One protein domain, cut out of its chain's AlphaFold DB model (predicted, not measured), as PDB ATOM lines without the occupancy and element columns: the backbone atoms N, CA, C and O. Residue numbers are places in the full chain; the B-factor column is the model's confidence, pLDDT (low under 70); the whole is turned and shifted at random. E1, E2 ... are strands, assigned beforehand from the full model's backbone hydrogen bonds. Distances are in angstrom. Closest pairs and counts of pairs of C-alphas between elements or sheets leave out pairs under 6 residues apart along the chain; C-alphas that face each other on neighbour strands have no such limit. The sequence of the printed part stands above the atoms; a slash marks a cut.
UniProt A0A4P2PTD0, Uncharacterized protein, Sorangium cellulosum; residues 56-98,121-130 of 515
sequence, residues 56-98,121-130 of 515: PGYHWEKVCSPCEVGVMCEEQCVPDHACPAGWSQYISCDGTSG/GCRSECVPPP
ATOM      1  N   PRO A  56     -23.249  -5.526  -7.907       80.69
ATOM      2  CA  PRO A  56     -23.705  -6.836  -8.361       80.69
ATOM      3  C   PRO A  56     -25.095  -7.179  -7.799       80.69
ATOM      4  O   PRO A  56     -25.286  -7.171  -6.580       80.69
ATOM      5  N   GLY A  57     -26.031  -7.535  -8.686       80.12
ATOM      6  CA  GLY A  57     -27.406  -7.921  -8.348       80.12
ATOM      7  C   GLY A  57     -28.454  -6.817  -8.528       80.12
ATOM      8  O   GLY A  57     -29.583  -7.001  -8.067       80.12
ATOM      9  N   TYR A  58     -28.093  -5.687  -9.143       87.06
ATOM     10  CA  TYR A  58     -28.986  -4.570  -9.434       87.06
ATOM     11  C   TYR A  58     -28.703  -3.988 -10.833       87.06
ATOM     12  O   TYR A  58     -27.540  -3.797 -11.193       87.06
ATOM     13  N   HIS A  59     -29.749  -3.607 -11.572       88.00
ATOM     14  CA  HIS A  59     -29.667  -2.886 -12.846       88.00
ATOM     15  C   HIS A  59     -30.283  -1.485 -12.745       88.00
ATOM     16  O   HIS A  59     -31.123  -1.209 -11.887       88.00
ATOM     17  N   TRP A  60     -29.847  -0.572 -13.614       88.94
ATOM     18  CA  TRP A  60     -30.387   0.788 -13.693       88.94
ATOM     19  C   TRP A  60     -31.688   0.782 -14.502       88.94
ATOM     20  O   TRP A  60     -31.688   0.388 -15.668       88.94
ATOM     21  N   GLU A  61     -32.807   1.192 -13.898       89.44
ATOM     22  CA  GLU A  61     -34.104   1.251 -14.579       89.44
ATOM     23  C   GLU A  61     -34.898   2.504 -14.185       89.44
ATOM     24  O   GLU A  61     -34.827   3.006 -13.060       89.44
ATOM     25  N   LYS A  62     -35.687   3.009 -15.138       90.69
ATOM     26  CA  LYS A  62     -36.604   4.130 -14.943       90.69
ATOM     27  C   LYS A  62     -37.944   3.618 -14.423       90.69
ATOM     28  O   LYS A  62     -38.758   3.099 -15.184       90.69
ATOM     29  N   VAL A  63     -38.190   3.791 -13.128       87.88
ATOM     30  CA  VAL A  63     -39.419   3.336 -12.474       87.88
ATOM     31  C   VAL A  63     -40.421   4.483 -12.421       87.88
ATOM     32  O   VAL A  63     -40.187   5.517 -11.795       87.88
ATOM     33  N   CYS A  64     -41.559   4.304 -13.089       90.06
ATOM     34  CA  CYS A  64     -42.643   5.280 -13.106       90.06
ATOM     35  C   CYS A  64     -43.692   4.935 -12.046       90.06
ATOM     36  O   CYS A  64     -44.286   3.857 -12.076       90.06
ATOM     37  N   SER A  65     -43.931   5.857 -11.114       81.50
ATOM     38  CA  SER A  65     -44.983   5.716 -10.108       81.50
ATOM     39  C   SER A  65     -46.254   6.449 -10.561       81.50
ATOM     40  O   SER A  65     -46.172   7.583 -11.050       81.50
ATOM     41  N   PRO A  66     -47.443   5.827 -10.445       68.06
ATOM     42  CA  PRO A  66     -48.695   6.524 -10.687       68.06
ATOM     43  C   PRO A  66     -48.988   7.444  -9.495       68.06
ATOM     44  O   PRO A  66     -49.454   6.992  -8.451       68.06
ATOM     45  N   CYS A  67     -48.709   8.738  -9.643       66.00
ATOM     46  CA  CYS A  67     -49.227   9.761  -8.739       66.00
ATOM     47  C   CYS A  67     -50.602  10.233  -9.244       66.00
ATOM     48  O   CYS A  67     -50.843  10.280 -10.448       66.00
ATOM     49  N   GLU A  68     -51.496  10.643  -8.336       54.56
ATOM     50  CA  GLU A  68     -52.827  11.189  -8.681       54.56
ATOM     51  C   GLU A  68     -52.757  12.466  -9.552       54.56
ATOM     52  O   GLU A  68     -53.768  12.903 -10.098       54.56
ATOM     53  N   VAL A  69     -51.562  13.047  -9.723       59.53
ATOM     54  CA  VAL A  69     -51.288  14.245 -10.528       59.53
ATOM     55  C   VAL A  69     -50.073  13.998 -11.439       59.53
ATOM     56  O   VAL A  69     -48.999  14.556 -11.237       59.53
ATOM     57  N   GLY A  70     -50.232  13.129 -12.438       62.91
ATOM     58  CA  GLY A  70     -49.226  12.884 -13.481       62.91
ATOM     59  C   GLY A  70     -48.214  11.777 -13.163       62.91
ATOM     60  O   GLY A  70     -47.971  11.420 -12.012       62.91
ATOM     61  N   VAL A  71     -47.635  11.195 -14.215       77.94
ATOM     62  CA  VAL A  71     -46.656  10.107 -14.103       77.94
ATOM     63  C   VAL A  71     -45.289  10.703 -13.761       77.94
ATOM     64  O   VAL A  71     -44.700  11.409 -14.578       77.94
ATOM     65  N   MET A  72     -44.780  10.422 -12.560       75.81
ATOM     66  CA  MET A  72     -43.422  10.785 -12.146       75.81
ATOM     67  C   MET A  72     -42.528   9.553 -12.304       75.81
ATOM     68  O   MET A  72     -42.805   8.504 -11.717       75.81
ATOM     69  N   CYS A  73     -41.478   9.669 -13.119       87.00
ATOM     70  CA  CYS A  73     -40.518   8.596 -13.359       87.00
ATOM     71  C   CYS A  73     -39.165   8.954 -12.748       87.00
ATOM     72  O   CYS A  73     -38.574   9.964 -13.128       87.00
ATOM     73  N   GLU A  74     -38.675   8.111 -11.845       90.81
ATOM     74  CA  GLU A  74     -37.363   8.246 -11.212       90.81
ATOM     75  C   GLU A  74     -36.452   7.108 -11.685       90.81
ATOM     76  O   GLU A  74     -36.888   5.964 -11.829       90.81
ATOM     77  N   GLU A  75     -35.190   7.422 -11.972       89.88
ATOM     78  CA  GLU A  75     -34.177   6.413 -12.291       89.88
ATOM     79  C   GLU A  75     -33.556   5.900 -10.988       89.88
ATOM     80  O   GLU A  75     -33.093   6.688 -10.159       89.88
ATOM     81  N   GLN A  76     -33.583   4.583 -10.782       93.00
ATOM     82  CA  GLN A  76     -33.058   3.946  -9.576       93.00
ATOM     83  C   GLN A  76     -32.457   2.571  -9.881       93.00
ATOM     84  O   GLN A  76     -32.803   1.926 -10.869       93.00
ATOM     85  N   CYS A  77     -31.571   2.105  -9.000       90.69
ATOM     86  CA  CYS A  77     -31.042   0.745  -9.053       90.69
ATOM     87  C   CYS A  77     -32.108  -0.245  -8.572       90.69
ATOM     88  O   CYS A  77     -32.467  -0.258  -7.391       90.69
ATOM     89  N   VAL A  78     -32.607  -1.078  -9.479       87.38
ATOM     90  CA  VAL A  78     -33.613  -2.107  -9.207       87.38
ATOM     91  C   VAL A  78     -32.902  -3.454  -9.057       87.38
ATOM     92  O   VAL A  78     -31.995  -3.730  -9.833       87.38
ATOM     93  N   PRO A  79     -33.242  -4.300  -8.065       85.06
ATOM     94  CA  PRO A  79     -32.650  -5.630  -7.962       85.06
ATOM     95  C   PRO A  79     -32.926  -6.453  -9.226       85.06
ATOM     96  O   PRO A  79     -34.084  -6.564  -9.626       85.06
ATOM     97  N   ASP A  80     -31.911  -7.137  -9.763       75.00
ATOM     98  CA  ASP A  80     -31.984  -7.950 -10.996       75.00
ATOM     99  C   ASP A  80     -33.033  -9.090 -10.925       75.00
ATOM    100  O   ASP A  80     -33.309  -9.782 -11.909       75.00
ATOM    101  N   HIS A  81     -33.587  -9.362  -9.736       73.56
ATOM    102  CA  HIS A  81     -34.254 -10.625  -9.409       73.56
ATOM    103  C   HIS A  81     -35.549 -10.496  -8.594       73.56
ATOM    104  O   HIS A  81     -36.078 -11.508  -8.130       73.56
ATOM    105  N   ALA A  82     -36.083  -9.290  -8.392       81.00
ATOM    106  CA  ALA A  82     -37.363  -9.138  -7.706       81.00
ATOM    107  C   ALA A  82     -38.516  -9.314  -8.704       81.00
ATOM    108  O   ALA A  82     -38.878  -8.382  -9.418       81.00
ATOM    109  N   CYS A  83     -39.113 -10.507  -8.747       84.44
ATOM    110  CA  CYS A  83     -40.355 -10.684  -9.492       84.44
ATOM    111  C   CYS A  83     -41.445  -9.752  -8.929       84.44
ATOM    112  O   CYS A  83     -41.516  -9.574  -7.706       84.44
ATOM    113  N   PRO A  84     -42.307  -9.167  -9.784       82.38
ATOM    114  CA  PRO A  84     -43.406  -8.325  -9.330       82.38
ATOM    115  C   PRO A  84     -44.280  -9.035  -8.290       82.38
ATOM    116  O   PRO A  84     -44.392 -10.264  -8.283       82.38
ATOM    117  N   ALA A  85     -44.945  -8.269  -7.423       78.50
ATOM    118  CA  ALA A  85     -45.839  -8.839  -6.421       78.50
ATOM    119  C   ALA A  85     -46.877  -9.776  -7.075       78.50
ATOM    120  O   ALA A  85     -47.585  -9.388  -8.003       78.50
ATOM    121  N   GLY A  86     -46.949 -11.021  -6.592       80.56
ATOM    122  CA  GLY A  86     -47.836 -12.064  -7.122       80.56
ATOM    123  C   GLY A  86     -47.210 -12.984  -8.175       80.56
ATOM    124  O   GLY A  86     -47.804 -14.012  -8.485       80.56
ATOM    125  N   TRP A  87     -46.018 -12.670  -8.685       87.88
ATOM    126  CA  TRP A  87     -45.269 -13.542  -9.589       87.88
ATOM    127  C   TRP A  87     -44.350 -14.473  -8.794       87.88
ATOM    128  O   TRP A  87     -43.837 -14.115  -7.734       87.88
ATOM    129  N   SER A  88     -44.138 -15.681  -9.309       84.88
ATOM    130  CA  SER A  88     -43.235 -16.669  -8.714       84.88
ATOM    131  C   SER A  88     -41.888 -16.668  -9.433       84.88
ATOM    132  O   SER A  88     -41.840 -16.576 -10.656       84.88
ATOM    133  N   GLN A  89     -40.787 -16.749  -8.683       86.31
ATOM    134  CA  GLN A  89     -39.448 -16.846  -9.265       86.31
ATOM    135  C   GLN A  89     -39.124 -18.315  -9.560       86.31
ATOM    136  O   GLN A  89     -39.138 -19.167  -8.667       86.31
ATOM    137  N   TYR A  90     -38.813 -18.603 -10.818       84.56
ATOM    138  CA  TYR A  90     -38.420 -19.913 -11.316       84.56
ATOM    139  C   TYR A  90     -36.927 -19.911 -11.635       84.56
ATOM    140  O   TYR A  90     -36.474 -19.098 -12.433       84.56
ATOM    141  N   ILE A  91     -36.146 -20.809 -11.032       86.31
ATOM    142  CA  ILE A  91     -34.709 -20.931 -11.317       86.31
ATOM    143  C   ILE A  91     -34.472 -22.184 -12.166       86.31
ATOM    144  O   ILE A  91     -34.777 -23.298 -11.735       86.31
ATOM    145  N   SER A  92     -33.911 -21.992 -13.361       86.44
ATOM    146  CA  SER A  92     -33.522 -23.045 -14.302       86.44
ATOM    147  C   SER A  92     -32.003 -23.105 -14.430       86.44
ATOM    148  O   SER A  92     -31.376 -22.112 -14.787       86.44
ATOM    149  N   CYS A  93     -31.400 -24.258 -14.145       87.94
ATOM    150  CA  CYS A  93     -29.955 -24.465 -14.246       87.94
ATOM    151  C   CYS A  93     -29.621 -25.328 -15.466       87.94
ATOM    152  O   CYS A  93     -29.986 -26.506 -15.515       87.94
ATOM    153  N   ASP A  94     -28.901 -24.768 -16.441       82.88
ATOM    154  CA  ASP A  94     -28.457 -25.519 -17.615       82.88
ATOM    155  C   ASP A  94     -27.282 -26.432 -17.205       82.88
ATOM    156  O   ASP A  94     -26.169 -25.962 -16.987       82.88
ATOM    157  N   GLY A  95     -27.502 -27.746 -17.072       69.50
ATOM    158  CA  GLY A  95     -26.386 -28.698 -16.897       69.50
ATOM    159  C   GLY A  95     -26.650 -29.956 -16.071       69.50
ATOM    160  O   GLY A  95     -25.879 -30.909 -16.158       69.50
ATOM    161  N   THR A  96     -27.746 -30.019 -15.325       56.53
ATOM    162  CA  THR A  96     -28.166 -31.242 -14.625       56.53
ATOM    163  C   THR A  96     -29.645 -31.445 -14.860       56.53
ATOM    164  O   THR A  96     -30.458 -30.626 -14.441       56.53
ATOM    165  N   SER A  97     -29.986 -32.531 -15.540       51.88
ATOM    166  CA  SER A  97     -31.348 -33.015 -15.713       51.88
ATOM    167  C   SER A  97     -32.060 -33.083 -14.354       51.88
ATOM    168  O   SER A  97     -31.888 -34.043 -13.609       51.88
ATOM    169  N   GLY A  98     -32.854 -32.057 -14.032       55.41
ATOM    170  CA  GLY A  98     -33.929 -32.160 -13.045       55.41
ATOM    171  C   GLY A  98     -33.878 -31.289 -11.787       55.41
ATOM    172  O   GLY A  98     -34.717 -31.515 -10.922       55.41
ATOM    173  N   GLY A 121     -24.495 -20.387 -13.333       87.50
ATOM    174  CA  GLY A 121     -24.996 -21.286 -14.385       87.50
ATOM    175  C   GLY A 121     -26.512 -21.519 -14.366       87.50
ATOM    176  O   GLY A 121     -27.014 -22.307 -15.166       87.50
ATOM    177  N   CYS A 122     -27.244 -20.830 -13.489       88.44
ATOM    178  CA  CYS A 122     -28.700 -20.832 -13.474       88.44
ATOM    179  C   CYS A 122     -29.268 -19.487 -13.946       88.44
ATOM    180  O   CYS A 122     -28.706 -18.432 -13.661       88.44
ATOM    181  N   ARG A 123     -30.397 -19.528 -14.657       84.81
ATOM    182  CA  ARG A 123     -31.218 -18.365 -15.012       84.81
ATOM    183  C   ARG A 123     -32.453 -18.323 -14.118       84.81
ATOM    184  O   ARG A 123     -33.066 -19.362 -13.884       84.81
ATOM    185  N   SER A 124     -32.819 -17.143 -13.627       86.62
ATOM    186  CA  SER A 124     -34.113 -16.926 -12.975       86.62
ATOM    187  C   SER A 124     -35.100 -16.301 -13.956       86.62
ATOM    188  O   SER A 124     -34.748 -15.347 -14.642       86.62
ATOM    189  N   GLU A 125     -36.328 -16.795 -13.983       88.44
ATOM    190  CA  GLU A 125     -37.436 -16.279 -14.781       88.44
ATOM    191  C   GLU A 125     -38.645 -16.048 -13.870       88.44
ATOM    192  O   GLU A 125     -38.891 -16.824 -12.947       88.44
ATOM    193  N   CYS A 126     -39.392 -14.968 -14.091       89.12
ATOM    194  CA  CYS A 126     -40.606 -14.694 -13.332       89.12
ATOM    195  C   CYS A 126     -41.807 -15.318 -14.043       89.12
ATOM    196  O   CYS A 126     -42.088 -14.990 -15.192       89.12
ATOM    197  N   VAL A 127     -42.541 -16.179 -13.342       86.06
ATOM    198  CA  VAL A 127     -43.750 -16.835 -13.849       86.06
ATOM    199  C   VAL A 127     -44.976 -16.157 -13.228       86.06
ATOM    200  O   VAL A 127     -45.048 -16.066 -11.993       86.06
ATOM    201  N   PRO A 128     -45.936 -15.672 -14.040       84.00
ATOM    202  CA  PRO A 128     -47.144 -15.031 -13.531       84.00
ATOM    203  C   PRO A 128     -47.990 -16.014 -12.705       84.00
ATOM    204  O   PRO A 128     -47.888 -17.231 -12.895       84.00
ATOM    205  N   PRO A 129     -48.839 -15.519 -11.788       84.62
ATOM    206  CA  PRO A 129     -49.753 -16.383 -11.050       84.62
ATOM    207  C   PRO A 129     -50.711 -17.104 -12.017       84.62
ATOM    208  O   PRO A 129     -51.069 -16.540 -13.057       84.62
ATOM    209  N   PRO A 130     -51.155 -18.335 -11.696       83.31
ATOM    210  CA  PRO A 130     -52.138 -19.036 -12.514       83.31
ATOM    211  C   PRO A 130     -53.428 -18.206 -12.634       83.31
ATOM    212  O   PRO A 130     -53.813 -17.536 -11.667       83.31
TER     213      PRO A 130
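What this domain is: This is residues 56 to 98 and 121 to 130 of the 515 residues of an uncharacterized protein of Sorangium cellulosum (UniProt A0A4P2PTD0). Two separate two-stranded ribbons follow one another along the longest axis of a flat outline, joined by the loop of residues 80 to 87. The larger is the long, bent hairpin of E1 and E2, whose tip, residues 66 to 71, sticks out free at one end; the smaller is the pair E3 and E4. The printed part has 53 residues with no named helix and four named strands, E1, E2, E3 and E4 along the chain, in two antiparallel sheets, E1 - E2 and E3 - E4; the class is all strand. It is only just extended, close to loose, with a radius of gyration of the C-alphas of 15.3 A and spans of 51 by 31 by 9 A.

Where its parts are: E1, residues 58 to 67, begins with C-alpha 58 at (-28.986, -4.570, -9.434) and is 24.8 A long. E2, residues 70 to 79, is 25.5 A long. E3, residues 88 to 93, measures 16.4 A, and E4, residues 122 to 127, measures 15.6 A and ends with C-alpha 127 at (-43.750, -16.835, -13.849).

How they stand to each other: E1 and E2 form a hairpin over a tight link, antiparallel at 156 degrees between their directions. N 59 and O 78 are within hydrogen-bond range at 2.8 A, and N 65 and O 72 at 2.9 A. E1 bends by 59 degrees at residue 61 and E2 by 66 degrees at residue 76. E3 and E4 are antiparallel at 153 degrees, with N 90 and O 125 within hydrogen-bond range at 2.8 A. E1 and E2 are each apart from E3 and from E4.

The domain as a whole: The two C-alphas farthest apart, those of Val 69 and Ser 97, are 51.6 A apart. Residues 99 to 120 are not printed, and C-alphas 98 and 121 are 14.1 A apart across this cut, which lies in the link from E3 to E4. Of the links that are printed whole, none is long; E2 to E3 is short. The mean pLDDT of the printed part is 81.0, and residues 66 to 70 and 95 to 98 are under 70.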